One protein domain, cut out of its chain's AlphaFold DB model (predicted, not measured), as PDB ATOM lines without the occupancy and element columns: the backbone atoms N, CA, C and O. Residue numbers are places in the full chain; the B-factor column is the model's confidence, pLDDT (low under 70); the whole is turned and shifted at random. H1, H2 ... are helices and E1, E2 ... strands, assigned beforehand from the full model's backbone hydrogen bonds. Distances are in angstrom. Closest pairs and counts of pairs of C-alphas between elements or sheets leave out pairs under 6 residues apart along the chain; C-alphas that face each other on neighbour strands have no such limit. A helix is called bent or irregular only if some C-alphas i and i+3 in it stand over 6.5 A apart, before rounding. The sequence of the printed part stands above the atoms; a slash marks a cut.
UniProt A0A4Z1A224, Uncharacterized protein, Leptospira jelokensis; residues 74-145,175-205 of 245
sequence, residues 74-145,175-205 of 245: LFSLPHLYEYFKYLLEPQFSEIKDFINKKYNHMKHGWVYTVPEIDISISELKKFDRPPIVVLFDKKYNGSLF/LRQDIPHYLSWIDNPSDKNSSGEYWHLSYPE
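Overview. This is residues 74 to 145 and 175 to 205 of the 245 residues of an uncharacterized protein of Leptospira jelokensis (UniProt A0A4Z1A224). A small three-stranded sheet, E1, E2 and E3, stands at one side of a helical part, where H1 and H2 make a helical hairpin and H1 reaches the sheet with its first residues. The short H3 follows directly on edge strand E1, H4 lies far from the sheet, and residues 128 to 145 run on from H4 as a long stretch with no named element. The printed part has 103 residues, under half of them in named elements, with four named helices and three named strands in the order H1, H2, E1, H3, H4, E2, E3. The sheet's order is E1, E2, E3, antiparallel throughout, and the class is mixed, helices and strands. The whole is only just compact, close to loose, with a radius of gyration of the C-alphas of 14.9 A and spans of 40 by 35 by 25 A.

Along the chain. H1, residues 77 to 86, begins with C-alpha 77 at (185.390, 158.337, 167.009) and is 14.9 A long. H2, residues 90 to 104, is 20.5 A long and irregular: C-alphas 91 and 94 are 7.7 A apart, against about 5 A in a regular helix. E1 is residues 111 to 113, H3 residues 114 to 117, and H4 residues 121 to 127, 10.4 A long. After the cut come E2, residues 181 to 186, 16.7 A long, and E3, residues 197 to 202, 15.7 A long, ending with C-alpha 202 at (174.881, 164.093, 160.937).

Arrangement. H1 and H2 touch, closest at the C-alphas of Tyr 81 and Ile 99, 6.0 A apart, at a steep tilt of 41 degrees, opposite ways. H2 only just touches H4, with 3 pairs of C-alphas within 8 A and with its residues 94 to 95 alone; the closest C-alphas, of Ile 95 and Phe 127, are 6.0 A apart. H1 only grazes the sheet with its residues 77 to 82; its closest C-alpha pair with E3 is Pro 78 and Trp 199, 6.3 A apart. H3 also only grazes the sheet, while H2 and H4 are not on it. In the E2 and E3 hairpin, N 200 and O 183 are 2.8 A apart, within hydrogen-bond range. Between E1 and E2, N 182 and O 112 are within that range at 2.7 A. O i to N i+4 pairs are within range in 5 of 6 cases in H1, 9 of 11 in H2 and 1 of 3 in H4, where 3 of 4 O i to N i+3 pairs are; H3 is too short for an i+4 pair.

Size, cuts and confidence. The C-alphas of Arg 129 and Ser 190 are the two farthest apart, 43.0 A. Residues 146 to 174 are not printed, and C-alphas 145 and 175 are 29.0 A apart across this cut. Of the links printed whole, none is long. Mean pLDDT of the printed part is 81.0, with residues 128 to 142 and 186 to 197 under 70.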
ATOM      1  N   LEU A  74     188.810 160.397 157.553       97.56
ATOM      2  CA  LEU A  74     188.832 160.235 159.003       97.56
ATOM      3  C   LEU A  74     187.935 159.072 159.442       97.56
ATOM      4  O   LEU A  74     187.007 158.663 158.737       97.56
ATOM      5  N   PHE A  75     188.227 158.525 160.618       96.38
ATOM      6  CA  PHE A  75     187.473 157.440 161.234       96.38
ATOM      7  C   PHE A  75     186.638 157.979 162.383       96.38
ATOM      8  O   PHE A  75     187.179 158.595 163.304       96.38
ATOM      9  N   SER A  76     185.340 157.680 162.343       97.06
ATOM     10  CA  SER A  76     184.385 158.180 163.324       97.06
ATOM     11  C   SER A  76     184.724 157.690 164.730       97.06
ATOM     12  O   SER A  76     184.610 156.495 165.025       97.06
ATOM     13  N   LEU A  77     185.063 158.622 165.617       96.62
ATOM     14  CA  LEU A  77     185.390 158.337 167.009       96.62
ATOM     15  C   LEU A  77     184.215 157.664 167.745       96.62
ATOM     16  O   LEU A  77     184.456 156.626 168.363       96.62
ATOM     17  N   PRO A  78     182.955 158.146 167.654       95.06
ATOM     18  CA  PRO A  78     181.830 157.462 168.293       95.06
ATOM     19  C   PRO A  78     181.592 156.031 167.809       95.06
ATOM     20  O   PRO A  78     181.378 155.140 168.626       95.06
ATOM     21  N   HIS A  79     181.675 155.775 166.498       92.75
ATOM     22  CA  HIS A  79     181.467 154.421 165.973       92.75
ATOM     23  C   HIS A  79     182.597 153.474 166.382       92.75
ATOM     24  O   HIS A  79     182.339 152.318 166.717       92.75
ATOM     25  N   LEU A  80     183.841 153.964 166.381       92.19
ATOM     26  CA  LEU A  80     184.977 153.207 166.895       92.19
ATOM     27  C   LEU A  80     184.789 152.893 168.382       92.19
ATOM     28  O   LEU A  80     184.934 151.741 168.775       92.19
ATOM     29  N   TYR A  81     184.424 153.879 169.201       92.62
ATOM     30  CA  TYR A  81     184.181 153.684 170.630       92.62
ATOM     31  C   TYR A  81     183.126 152.605 170.892       92.62
ATOM     32  O   TYR A  81     183.406 151.653 171.622       92.62
ATOM     33  N   GLU A  82     181.963 152.683 170.239       89.38
ATOM     34  CA  GLU A  82     180.924 151.654 170.374       89.38
ATOM     35  C   GLU A  82     181.419 150.274 169.937       89.38
ATOM     36  O   GLU A  82     181.181 149.289 170.628       89.38
ATOM     37  N   TYR A  83     182.168 150.182 168.836       86.56
ATOM     38  CA  TYR A  83     182.742 148.911 168.396       86.56
ATOM     39  C   TYR A  83     183.712 148.319 169.430       86.56
ATOM     40  O   TYR A  83     183.617 147.143 169.793       86.56
ATOM     41  N   PHE A  84     184.627 149.138 169.949       85.88
ATOM     42  CA  PHE A  84     185.667 148.707 170.880       85.88
ATOM     43  C   PHE A  84     185.141 148.347 172.278       85.88
ATOM     44  O   PHE A  84     185.816 147.585 172.973       85.88
ATOM     45  N   LYS A  85     183.935 148.794 172.669       84.94
ATOM     46  CA  LYS A  85     183.247 148.318 173.887       84.94
ATOM     47  C   LYS A  85     182.965 146.817 173.864       84.94
ATOM     48  O   LYS A  85     183.020 146.171 174.905       84.94
ATOM     49  N   TYR A  86     182.631 146.273 172.695       81.75
ATOM     50  CA  TYR A  86     182.247 144.866 172.545       81.75
ATOM     51  C   TYR A  86     183.424 143.951 172.207       81.75
ATOM     52  O   TYR A  86     183.286 142.729 172.261       81.75
ATOM     53  N   LEU A  87     184.574 144.530 171.861       79.81
ATOM     54  CA  LEU A  87     185.804 143.798 171.599       79.81
ATOM     55  C   LEU A  87     186.413 143.387 172.946       79.81
ATOM     56  O   LEU A  87     186.676 144.244 173.789       79.81
ATOM     57  N   LEU A  88     186.652 142.099 173.184       77.62
ATOM     58  CA  LEU A  88     187.125 141.589 174.486       77.62
ATOM     59  C   LEU A  88     188.619 141.255 174.487       77.62
ATOM     60  O   LEU A  88     189.219 141.058 175.540       77.62
ATOM     61  N   GLU A  89     189.248 141.239 173.318       81.75
ATOM     62  CA  GLU A  89     190.608 140.767 173.132       81.75
ATOM     63  C   GLU A  89     191.606 141.740 173.800       81.75
ATOM     64  O   GLU A  89     191.581 142.947 173.506       81.75
ATOM     65  N   PRO A  90     192.490 141.247 174.696       82.25
ATOM     66  CA  PRO A  90     193.424 142.085 175.461       82.25
ATOM     67  C   PRO A  90     194.450 142.836 174.609       82.25
ATOM     68  O   PRO A  90     194.911 143.910 174.996       82.25
ATOM     69  N   GLN A  91     194.779 142.297 173.433       81.62
ATOM     70  CA  GLN A  91     195.731 142.889 172.486       81.62
ATOM     71  C   GLN A  91     195.314 144.272 171.956       81.62
ATOM     72  O   GLN A  91     196.125 144.958 171.350       81.62
ATOM     73  N   PHE A  92     194.066 144.690 172.190       83.31
ATOM     74  CA  PHE A  92     193.555 146.009 171.810       83.31
ATOM     75  C   PHE A  92     193.444 146.988 172.982       83.31
ATOM     76  O   PHE A  92     192.821 148.034 172.830       83.31
ATOM     77  N   SER A  93     193.979 146.659 174.158       87.56
ATOM     78  CA  SER A  93     193.892 147.516 175.351       87.56
ATOM     79  C   SER A  93     194.395 148.941 175.092       87.56
ATOM     80  O   SER A  93     193.675 149.889 175.377       87.56
ATOM     81  N   GLU A  94     195.549 149.105 174.444       89.56
ATOM     82  CA  GLU A  94     196.117 150.434 174.174       89.56
ATOM     83  C   GLU A  94     195.233 151.298 173.258       89.56
ATOM     84  O   GLU A  94     194.987 152.470 173.551       89.56
ATOM     85  N   ILE A  95     194.715 150.731 172.161       89.25
ATOM     86  CA  ILE A  95     193.822 151.464 171.250       89.25
ATOM     87  C   ILE A  95     192.458 151.735 171.895       89.25
ATOM     88  O   ILE A  95     191.900 152.817 171.700       89.25
ATOM     89  N   LYS A  96     191.943 150.801 172.708       90.12
ATOM     90  CA  LYS A  96     190.733 151.013 173.514       90.12
ATOM     91  C   LYS A  96     190.927 152.188 174.456       90.12
ATOM     92  O   LYS A  96     190.090 153.081 174.467       90.12
ATOM     93  N   ASP A  97     192.035 152.237 175.186       92.62
ATOM     94  CA  ASP A  97     192.330 153.325 176.119       92.62
ATOM     95  C   ASP A  97     192.481 154.665 175.397       92.62
ATOM     96  O   ASP A  97     191.950 155.678 175.855       92.62
ATOM     97  N   PHE A  98     193.135 154.680 174.232       93.88
ATOM     98  CA  PHE A  98     193.233 155.869 173.387       93.88
ATOM     99  C   PHE A  98     191.857 156.385 172.938       93.88
ATOM    100  O   PHE A  98     191.555 157.569 173.116       93.88
ATOM    101  N   ILE A  99     191.010 155.503 172.398       94.12
ATOM    102  CA  ILE A  99     189.659 155.837 171.923       94.12
ATOM    103  C   ILE A  99     188.771 156.266 173.092       94.12
ATOM    104  O   ILE A  99     188.143 157.320 173.016       94.12
ATOM    105  N   ASN A 100     188.771 155.512 174.194       94.12
ATOM    106  CA  ASN A 100     188.025 155.824 175.414       94.12
ATOM    107  C   ASN A 100     188.421 157.195 175.955       94.12
ATOM    108  O   ASN A 100     187.559 158.005 176.288       94.12
ATOM    109  N   LYS A 101     189.726 157.484 176.009       94.56
ATOM    110  CA  LYS A 101     190.220 158.786 176.444       94.56
ATOM    111  C   LYS A 101     189.696 159.883 175.528       94.56
ATOM    112  O   LYS A 101     189.122 160.828 176.051       94.56
ATOM    113  N   LYS A 102     189.845 159.779 174.201       94.88
ATOM    114  CA  LYS A 102     189.321 160.787 173.256       94.88
ATOM    115  C   LYS A 102     187.806 160.979 173.407       94.88
ATOM    116  O   LYS A 102     187.364 162.112 173.577       94.88
ATOM    117  N   TYR A 103     187.036 159.892 173.423       94.12
ATOM    118  CA  TYR A 103     185.576 159.924 173.527       94.12
ATOM    119  C   TYR A 103     185.098 160.579 174.830       94.12
ATOM    120  O   TYR A 103     184.238 161.451 174.805       94.12
ATOM    121  N   ASN A 104     185.721 160.258 175.968       92.00
ATOM    122  CA  ASN A 104     185.343 160.811 177.274       92.00
ATOM    123  C   ASN A 104     185.655 162.313 177.442       92.00
ATOM    124  O   ASN A 104     185.215 162.914 178.421       92.00
ATOM    125  N   HIS A 105     186.401 162.942 176.523       92.25
ATOM    126  CA  HIS A 105     186.548 164.407 176.508       92.25
ATOM    127  C   HIS A 105     185.336 165.117 175.890       92.25
ATOM    128  O   HIS A 105     185.203 166.336 176.042       92.25
ATOM    129  N   MET A 106     184.467 164.387 175.186       91.81
ATOM    130  CA  MET A 106     183.273 164.948 174.571       91.81
ATOM    131  C   MET A 106     182.238 165.272 175.651       91.81
ATOM    132  O   MET A 106     181.877 164.426 176.468       91.81
ATOM    133  N   LYS A 107     181.768 166.519 175.675       88.94
ATOM    134  CA  LYS A 107     180.829 167.025 176.680       88.94
ATOM    135  C   LYS A 107     179.403 166.977 176.163       88.94
ATOM    136  O   LYS A 107     179.132 167.446 175.064       88.94
ATOM    137  N   HIS A 108     178.486 166.488 176.987       83.56
ATOM    138  CA  HIS A 108     177.068 166.460 176.651       83.56
ATOM    139  C   HIS A 108     176.520 167.855 176.295       83.56
ATOM    140  O   HIS A 108     176.902 168.863 176.894       83.56
ATOM    141  N   GLY A 109     175.611 167.907 175.320       80.00
ATOM    142  CA  GLY A 109     174.972 169.131 174.833       80.00
ATOM    143  C   GLY A 109     175.838 169.961 173.883       80.00
ATOM    144  O   GLY A 109     175.387 171.003 173.407       80.00
ATOM    145  N   TRP A 110     177.069 169.525 173.607       86.19
ATOM    146  CA  TRP A 110     177.961 170.184 172.658       86.19
ATOM    147  C   TRP A 110     177.793 169.597 171.261       86.19
ATOM    148  O   TRP A 110     177.273 168.499 171.077       86.19
ATOM    149  N   VAL A 111     178.251 170.354 170.269       89.44
ATOM    150  CA  VAL A 111     178.391 169.891 168.890       89.44
ATOM    151  C   VAL A 111     179.874 169.715 168.618       89.44
ATOM    152  O   VAL A 111     180.650 170.625 168.902       89.44
ATOM    153  N   TYR A 112     180.246 168.577 168.043       92.94
ATOM    154  CA  TYR A 112     181.614 168.313 167.603       92.94
ATOM    155  C   TYR A 112     181.623 168.073 166.105       92.94
ATOM    156  O   TYR A 112     180.888 167.220 165.616       92.94
ATOM    157  N   THR A 113     182.428 168.815 165.359       94.62
ATOM    158  CA  THR A 113     182.599 168.556 163.926       94.62
ATOM    159  C   THR A 113     183.533 167.367 163.712       94.62
ATOM    160  O   THR A 113     184.397 167.092 164.543       94.62
ATOM    161  N   VAL A 114     183.375 166.666 162.590       95.62
ATOM    162  CA  VAL A 114     184.243 165.538 162.208       95.62
ATOM    163  C   VAL A 114     185.745 165.859 162.342       95.62
ATOM    164  O   VAL A 114     186.428 165.157 163.090       95.62
ATOM    165  N   PRO A 115     186.294 166.940 161.749       95.62
ATOM    166  CA  PRO A 115     187.730 167.216 161.855       95.62
ATOM    167  C   PRO A 115     188.203 167.595 163.265       95.62
ATOM    168  O   PRO A 115     189.404 167.563 163.523       95.62
ATOM    169  N   GLU A 116     187.306 167.970 164.183       94.94
ATOM    170  CA  GLU A 116     187.689 168.323 165.557       94.94
ATOM    171  C   GLU A 116     187.992 167.091 166.418       94.94
ATOM    172  O   GLU A 116     188.828 167.178 167.320       94.94
ATOM    173  N   ILE A 117     187.315 165.962 166.178       95.50
ATOM    174  CA  ILE A 117     187.369 164.810 167.094       95.50
ATOM    175  C   ILE A 117     187.789 163.494 166.446       95.50
ATOM    176  O   ILE A 117     188.316 162.620 167.147       95.50
ATOM    177  N   ASP A 118     187.564 163.335 165.142       97.50
ATOM    178  CA  ASP A 118     187.762 162.050 164.490       97.50
ATOM    179  C   ASP A 118     189.235 161.729 164.280       97.50
ATOM    180  O   ASP A 118     190.136 162.559 164.430       97.50
ATOM    181  N   ILE A 119     189.493 160.448 164.040       96.31
ATOM    182  CA  ILE A 119     190.837 159.892 164.126       96.31
ATOM    183  C   ILE A 119     191.377 159.672 162.718       96.31
ATOM    184  O   ILE A 119     190.734 159.049 161.876       96.31
ATOM    185  N   SER A 120     192.591 160.148 162.468       95.00
ATOM    186  CA  SER A 120     193.302 159.869 161.221       95.00
ATOM    187  C   SER A 120     193.852 158.436 161.179       95.00
ATOM    188  O   SER A 120     194.159 157.823 162.205       95.00
ATOM    189  N   ILE A 121     194.082 157.897 159.977       89.94
ATOM    190  CA  ILE A 121     194.723 156.578 159.837       89.94
ATOM    191  C   ILE A 121     196.129 156.544 160.459       89.94
ATOM    192  O   ILE A 121     196.557 155.509 160.966       89.94
ATOM    193  N   SER A 122     196.859 157.662 160.439       91.00
ATOM    194  CA  SER A 122     198.206 157.752 161.011       91.00
ATOM    195  C   SER A 122     198.187 157.668 162.536       91.00
ATOM    196  O   SER A 122     199.095 157.076 163.116       91.00
ATOM    197  N   GLU A 123     197.155 158.198 163.197       92.00
ATOM    198  CA  GLU A 123     196.941 158.003 164.632       92.00
ATOM    199  C   GLU A 123     196.603 156.550 164.964       92.00
ATOM    200  O   GLU A 123     197.199 156.003 165.889       92.00
ATOM    201  N   LEU A 124     195.719 155.906 164.196       88.25
ATOM    202  CA  LEU A 124     195.363 154.498 164.419       88.25
ATOM    203  C   LEU A 124     196.568 153.573 164.216       88.25
ATOM    204  O   LEU A 124     196.799 152.675 165.021       88.25
ATOM    205  N   LYS A 125     197.405 153.844 163.206       85.69
ATOM    206  CA  LYS A 125     198.627 153.074 162.920       85.69
ATOM    207  C   LYS A 125     199.672 153.096 164.042       85.69
ATOM    208  O   LYS A 125     200.563 152.253 164.051       85.69
ATOM    209  N   LYS A 126     199.580 154.015 165.010       88.62
ATOM    210  CA  LYS A 126     200.464 154.009 166.193       88.62
ATOM    211  C   LYS A 126     200.240 152.779 167.075       88.62
ATOM    212  O   LYS A 126     201.149 152.392 167.799       88.62
ATOM    213  N   PHE A 127     199.066 152.162 166.970       83.62
ATOM    214  CA  PHE A 127     198.638 151.017 167.768       83.62
ATOM    215  C   PHE A 127     198.582 149.716 166.945       83.62
ATOM    216  O   PHE A 127     197.958 148.750 167.371       83.62
ATOM    217  N   ASP A 128     199.206 149.681 165.757       68.69
ATOM    218  CA  ASP A 128     199.107 148.617 164.733       68.69
ATOM    219  C   ASP A 128     199.810 147.294 165.112       68.69
ATOM    220  O   ASP A 128     200.382 146.599 164.270       68.69
ATOM    221  N   ARG A 129     199.822 146.943 166.403       68.38
ATOM    222  CA  ARG A 129     200.413 145.712 166.934       68.38
ATOM    223  C   ARG A 129     199.409 144.997 167.845       68.38
ATOM    224  O   ARG A 129     199.314 145.360 169.014       68.38
ATOM    225  N   PRO A 130     198.710 143.953 167.352       60.38
ATOM    226  CA  PRO A 130     198.786 143.372 166.003       60.38
ATOM    227  C   PRO A 130     198.139 144.272 164.927       60.38
ATOM    228  O   PRO A 130     197.428 145.206 165.295       60.38
ATOM    229  N   PRO A 131     198.361 144.015 163.616       64.50
ATOM    230  CA  PRO A 131     197.907 144.909 162.554       64.50
ATOM    231  C   PRO A 131     196.397 145.152 162.622       64.50
ATOM    232  O   PRO A 131     195.602 144.267 162.302       64.50
ATOM    233  N   ILE A 132     195.990 146.360 163.005       62.53
ATOM    234  CA  ILE A 132     194.594 146.789 163.155       62.53
ATOM    235  C   ILE A 132     193.848 146.616 161.830       62.53
ATOM    236  O   ILE A 132     192.665 146.284 161.810       62.53
ATOM    237  N   VAL A 133     194.557 146.769 160.707       56.09
ATOM    238  CA  VAL A 133     194.011 146.605 159.351       56.09
ATOM    239  C   VAL A 133     193.582 145.157 159.059       56.09
ATOM    240  O   VAL A 133     192.689 144.939 158.241       56.09
ATOM    241  N   VAL A 134     194.171 144.170 159.741       53.62
ATOM    242  CA  VAL A 134     193.933 142.729 159.518       53.62
ATOM    243  C   VAL A 134     192.906 142.155 160.506       53.62
ATOM    244  O   VAL A 134     192.428 141.035 160.344       53.62
ATOM    245  N   LEU A 135     192.525 142.918 161.529       53.28
ATOM    246  CA  LEU A 135     191.790 142.410 162.681       53.28
ATOM    247  C   LEU A 135     190.300 142.708 162.592       53.28
ATOM    248  O   LEU A 135     189.798 143.563 163.315       53.28
ATOM    249  N   PHE A 136     189.579 141.980 161.737       55.59
ATOM    250  CA  PHE A 136     188.120 141.975 161.810       55.59
ATOM    251  C   PHE A 136     187.529 140.568 161.817       55.59
ATOM    252  O   PHE A 136     187.785 139.733 160.954       55.59
ATOM    253  N   ASP A 137     186.742 140.360 162.871       49.91
ATOM    254  CA  ASP A 137     185.998 139.175 163.269       49.91
ATOM    255  C   ASP A 137     185.000 138.716 162.187       49.91
ATOM    256  O   ASP A 137     184.364 139.528 161.502       49.91
ATOM    257  N   LYS A 138     184.785 137.397 162.095       47.47
ATOM    258  CA  LYS A 138     183.728 136.770 161.281       47.47
ATOM    259  C   LYS A 138     182.331 137.300 161.637       47.47
ATOM    260  O   LYS A 138     181.434 137.219 160.804       47.47
ATOM    261  N   LYS A 139     182.140 137.852 162.844       47.50
ATOM    262  CA  LYS A 139     180.867 138.424 163.313       47.50
ATOM    263  C   LYS A 139     180.483 139.757 162.653       47.50
ATOM    264  O   LYS A 139     179.294 140.021 162.512       47.50
ATOM    265  N   TYR A 140     181.454 140.577 162.235       49.72
ATOM    266  CA  TYR A 140     181.204 141.911 161.654       49.72
ATOM    267  C   TYR A 140     181.738 142.086 160.228       49.72
ATOM    268  O   TYR A 140     181.573 143.157 159.648       49.72
ATOM    269  N   ASN A 141     182.341 141.037 159.658       48.41
ATOM    270  CA  ASN A 141     182.633 140.874 158.229       48.41
ATOM    271  C   ASN A 141     183.350 142.062 157.550       48.41
ATOM    272  O   ASN A 141     183.183 142.269 156.348       48.41
ATOM    273  N   GLY A 142     184.089 142.899 158.285       57.03
ATOM    274  CA  GLY A 142     184.349 144.250 157.789       57.03
ATOM    275  C   GLY A 142     185.541 144.935 158.421       57.03
ATOM    276  O   GLY A 142     185.528 145.232 159.602       57.03
ATOM    277  N   SER A 143     186.529 145.233 157.587       76.00
ATOM    278  CA  SER A 143     187.699 146.072 157.851       76.00
ATOM    279  C   SER A 143     187.394 147.380 158.608       76.00
ATOM    280  O   SER A 143     186.311 147.939 158.457       76.00
ATOM    281  N   LEU A 144     188.390 147.937 159.316       81.62
ATOM    282  CA  LEU A 144     188.344 149.220 160.048       81.62
ATOM    283  C   LEU A 144     187.763 150.352 159.200       81.62
ATOM    284  O   LEU A 144     187.066 151.231 159.705       81.62
ATOM    285  N   PHE A 145     188.023 150.299 157.893       87.44
ATOM    286  CA  PHE A 145     187.524 151.255 156.913       87.44
ATOM    287  C   PHE A 145     185.997 151.379 156.913       87.44
ATOM    288  O   PHE A 145     185.481 152.413 156.510       87.44
ATOM    289  N   LEU A 175     175.072 175.616 164.423       71.00
ATOM    290  CA  LEU A 175     175.601 176.758 163.671       71.00
ATOM    291  C   LEU A 175     176.417 176.344 162.436       71.00
ATOM    292  O   LEU A 175     176.363 177.035 161.424       71.00
ATOM    293  N   ARG A 176     177.151 175.224 162.497       80.19
ATOM    294  CA  ARG A 176     177.941 174.707 161.366       80.19
ATOM    295  C   ARG A 176     177.176 173.608 160.628       80.19
ATOM    296  O   ARG A 176     177.188 172.450 161.036       80.19
ATOM    297  N   GLN A 177     176.473 173.998 159.568       88.06
ATOM    298  CA  GLN A 177     175.709 173.095 158.689       88.06
ATOM    299  C   GLN A 177     176.514 172.672 157.449       88.06
ATOM    300  O   GLN A 177     176.136 171.762 156.721       88.06
ATOM    301  N   ASP A 178     177.628 173.338 157.187       92.94
ATOM    302  CA  ASP A 178     178.517 173.122 156.050       92.94
ATOM    303  C   ASP A 178     179.493 171.956 156.249       92.94
ATOM    304  O   ASP A 178     180.182 171.580 155.303       92.94
ATOM    305  N   ILE A 179     179.515 171.353 157.440       94.38
ATOM    306  CA  ILE A 179     180.415 170.259 157.804       94.38
ATOM    307  C   ILE A 179     179.678 169.140 158.559       94.38
ATOM    308  O   ILE A 179     178.748 169.423 159.328       94.38
ATOM    309  N   PRO A 180     180.078 167.864 158.385       95.31
ATOM    310  CA  PRO A 180     179.528 166.775 159.175       95.31
ATOM    311  C   PRO A 180     179.894 166.936 160.650       95.31
ATOM    312  O   PRO A 180     180.983 167.406 161.001       95.31
ATOM    313  N   HIS A 181     178.973 166.547 161.523       94.62
ATOM    314  CA  HIS A 181     179.116 166.771 162.955       94.62
ATOM    315  C   HIS A 181     178.349 165.745 163.783       94.62
ATOM    316  O   HIS A 181     177.493 165.020 163.279       94.62
ATOM    317  N   TYR A 182     178.650 165.724 165.074       93.25
ATOM    318  CA  TYR A 182     178.036 164.876 166.074       93.25
ATOM    319  C   TYR A 182     177.191 165.692 167.040       93.25
ATOM    320  O   TYR A 182     177.597 166.769 167.486       93.25
ATOM    321  N   LEU A 183     176.038 165.134 167.395       89.44
ATOM    322  CA  LEU A 183     175.132 165.665 168.408       89.44
ATOM    323  C   LEU A 183     174.880 164.606 169.469       89.44
ATOM    324  O   LEU A 183     174.536 163.473 169.133       89.44
ATOM    325  N   SER A 184     175.022 164.979 170.739       86.31
ATOM    326  CA  SER A 184     174.607 164.112 171.837       86.31
ATOM    327  C   SER A 184     173.085 164.057 171.884       86.31
ATOM    328  O   SER A 184     172.426 165.102 171.888       86.31
ATOM    329  N   TRP A 185     172.534 162.854 171.969       76.12
ATOM    330  CA  TRP A 185     171.111 162.627 172.176       76.12
ATOM    331  C   TRP A 185     170.886 161.720 173.378       76.12
ATOM    332  O   TRP A 185     171.707 160.850 173.670       76.12
ATOM    333  N   ILE A 186     169.767 161.943 174.062       69.88
ATOM    334  CA  ILE A 186     169.293 161.101 175.158       69.88
ATOM    335  C   ILE A 186     168.002 160.450 174.674       69.88
ATOM    336  O   ILE A 186     167.000 161.144 174.491       69.88
ATOM    337  N   ASP A 187     168.020 159.132 174.473       62.84
ATOM    338  CA  ASP A 187     166.860 158.390 173.961       62.84
ATOM    339  C   ASP A 187     165.642 158.466 174.897       62.84
ATOM    340  O   ASP A 187     164.501 158.448 174.432       62.84
ATOM    341  N   ASN A 188     165.859 158.601 176.213       62.91
ATOM    342  CA  ASN A 188     164.782 158.804 177.176       62.91
ATOM    343  C   ASN A 188     165.221 159.650 178.392       62.91
ATOM    344  O   ASN A 188     165.745 159.107 179.362       62.91
ATOM    345  N   PRO A 189     164.939 160.965 178.417       60.03
ATOM    346  CA  PRO A 189     165.332 161.833 179.530       60.03
ATOM    347  C   PRO A 189     164.633 161.502 180.863       60.03
ATOM    348  O   PRO A 189     165.012 162.043 181.900       60.03
ATOM    349  N   SER A 190     163.608 160.638 180.859       59.41
ATOM    350  CA  SER A 190     162.885 160.214 182.067       59.41
ATOM    351  C   SER A 190     163.406 158.914 182.689       59.41
ATOM    352  O   SER A 190     163.086 158.622 183.844       59.41
ATOM    353  N   ASP A 191     164.239 158.158 181.972       58.84
ATOM    354  CA  ASP A 191     164.827 156.922 182.480       58.84
ATOM    355  C   ASP A 191     166.186 157.205 183.131       58.84
ATOM    356  O   ASP A 191     167.220 157.286 182.467       58.84
ATOM    357  N   LYS A 192     166.172 157.339 184.464       52.91
ATOM    358  CA  LYS A 192     167.367 157.576 185.296       52.91
ATOM    359  C   LYS A 192     168.394 156.436 185.249       52.91
ATOM    360  O   LYS A 192     169.512 156.641 185.712       52.91
ATOM    361  N   ASN A 193     168.023 155.262 184.727       48.28
ATOM    362  CA  ASN A 193     168.918 154.120 184.544       48.28
ATOM    363  C   ASN A 193     169.376 153.957 183.088       48.28
ATOM    364  O   ASN A 193     170.239 153.118 182.820       48.28
ATOM    365  N   SER A 194     168.846 154.751 182.152       48.34
ATOM    366  CA  SER A 194     169.378 154.787 180.797       48.34
ATOM    367  C   SER A 194     170.688 155.577 180.799       48.34
ATOM    368  O   SER A 194     170.721 156.802 180.822       48.34
ATOM    369  N   SER A 195     171.810 154.866 180.736       49.97
ATOM    370  CA  SER A 195     173.094 155.439 180.315       49.97
ATOM    371  C   SER A 195     173.142 155.655 178.790       49.97
ATOM    372  O   SER A 195     174.223 155.651 178.206       49.97
ATOM    373  N   GLY A 196     171.977 155.726 178.130       55.12
ATOM    374  CA  GLY A 196     171.774 155.661 176.678       55.12
ATOM    375  C   GLY A 196     172.076 156.978 175.974       55.12
ATOM    376  O   GLY A 196     171.279 157.453 175.169       55.12
ATOM    377  N   GLU A 197     173.193 157.600 176.339       67.50
ATOM    378  CA  GLU A 197     173.697 158.791 175.672       67.50
ATOM    379  C   GLU A 197     174.541 158.370 174.471       67.50
ATOM    380  O   GLU A 197     175.597 157.747 174.620       67.50
ATOM    381  N   TYR A 198     174.080 158.734 173.277       80.94
ATOM    382  CA  TYR A 198     174.760 158.415 172.027       80.94
ATOM    383  C   TYR A 198     175.088 159.685 171.248       80.94
ATOM    384  O   TYR A 198     174.344 160.669 171.254       80.94
ATOM    385  N   TRP A 199     176.217 159.650 170.543       89.56
ATOM    386  CA  TRP A 199     176.602 160.694 169.601       89.56
ATOM    387  C   TRP A 199     176.110 160.334 168.204       89.56
ATOM    388  O   TRP A 199     176.615 159.411 167.565       89.56
ATOM    389  N   HIS A 200     175.135 161.088 167.710       89.50
ATOM    390  CA  HIS A 200     174.584 160.907 166.375       89.50
ATOM    391  C   HIS A 200     175.415 161.671 165.356       89.50
ATOM    392  O   HIS A 200     175.491 162.896 165.418       89.50
ATOM    393  N   LEU A 201     175.988 160.947 164.396       93.69
ATOM    394  CA  LEU A 201     176.597 161.541 163.210       93.69
ATOM    395  C   LEU A 201     175.514 162.146 162.316       93.69
ATOM    396  O   LEU A 201     174.533 161.480 161.992       93.69
ATOM    397  N   SER A 202     175.727 163.380 161.881       92.50
ATOM    398  CA  SER A 202     174.881 164.093 160.937       92.50
ATOM    399  C   SER A 202     175.685 164.495 159.706       92.50
ATOM    400  O   SER A 202     176.788 165.031 159.823       92.50
ATOM    401  N   TYR A 203     175.105 164.259 158.529       94.44
ATOM    402  CA  TYR A 203     175.528 164.842 157.257       94.44
ATOM    403  C   TYR A 203     174.482 165.890 156.857       94.44
ATOM    404  O   TYR A 203     173.420 165.528 156.329       94.44
ATOM    405  N   PRO A 204     174.711 167.178 157.163       92.88
ATOM    406  CA  PRO A 204     173.669 168.177 156.973       92.88
ATOM    407  C   PRO A 204     173.410 168.482 155.497       92.88
ATOM    408  O   PRO A 204     174.237 168.211 154.626       92.88
ATOM    409  N   GLU A 205     172.252 169.080 155.211       93.00
ATOM    410  CA  GLU A 205     171.862 169.454 153.844       93.00
ATOM    411  C   GLU A 205     172.886 170.392 153.195       93.00
ATOM    412  O   GLU A 205     173.290 170.156 152.061       93.00
TER     413      GLU A 205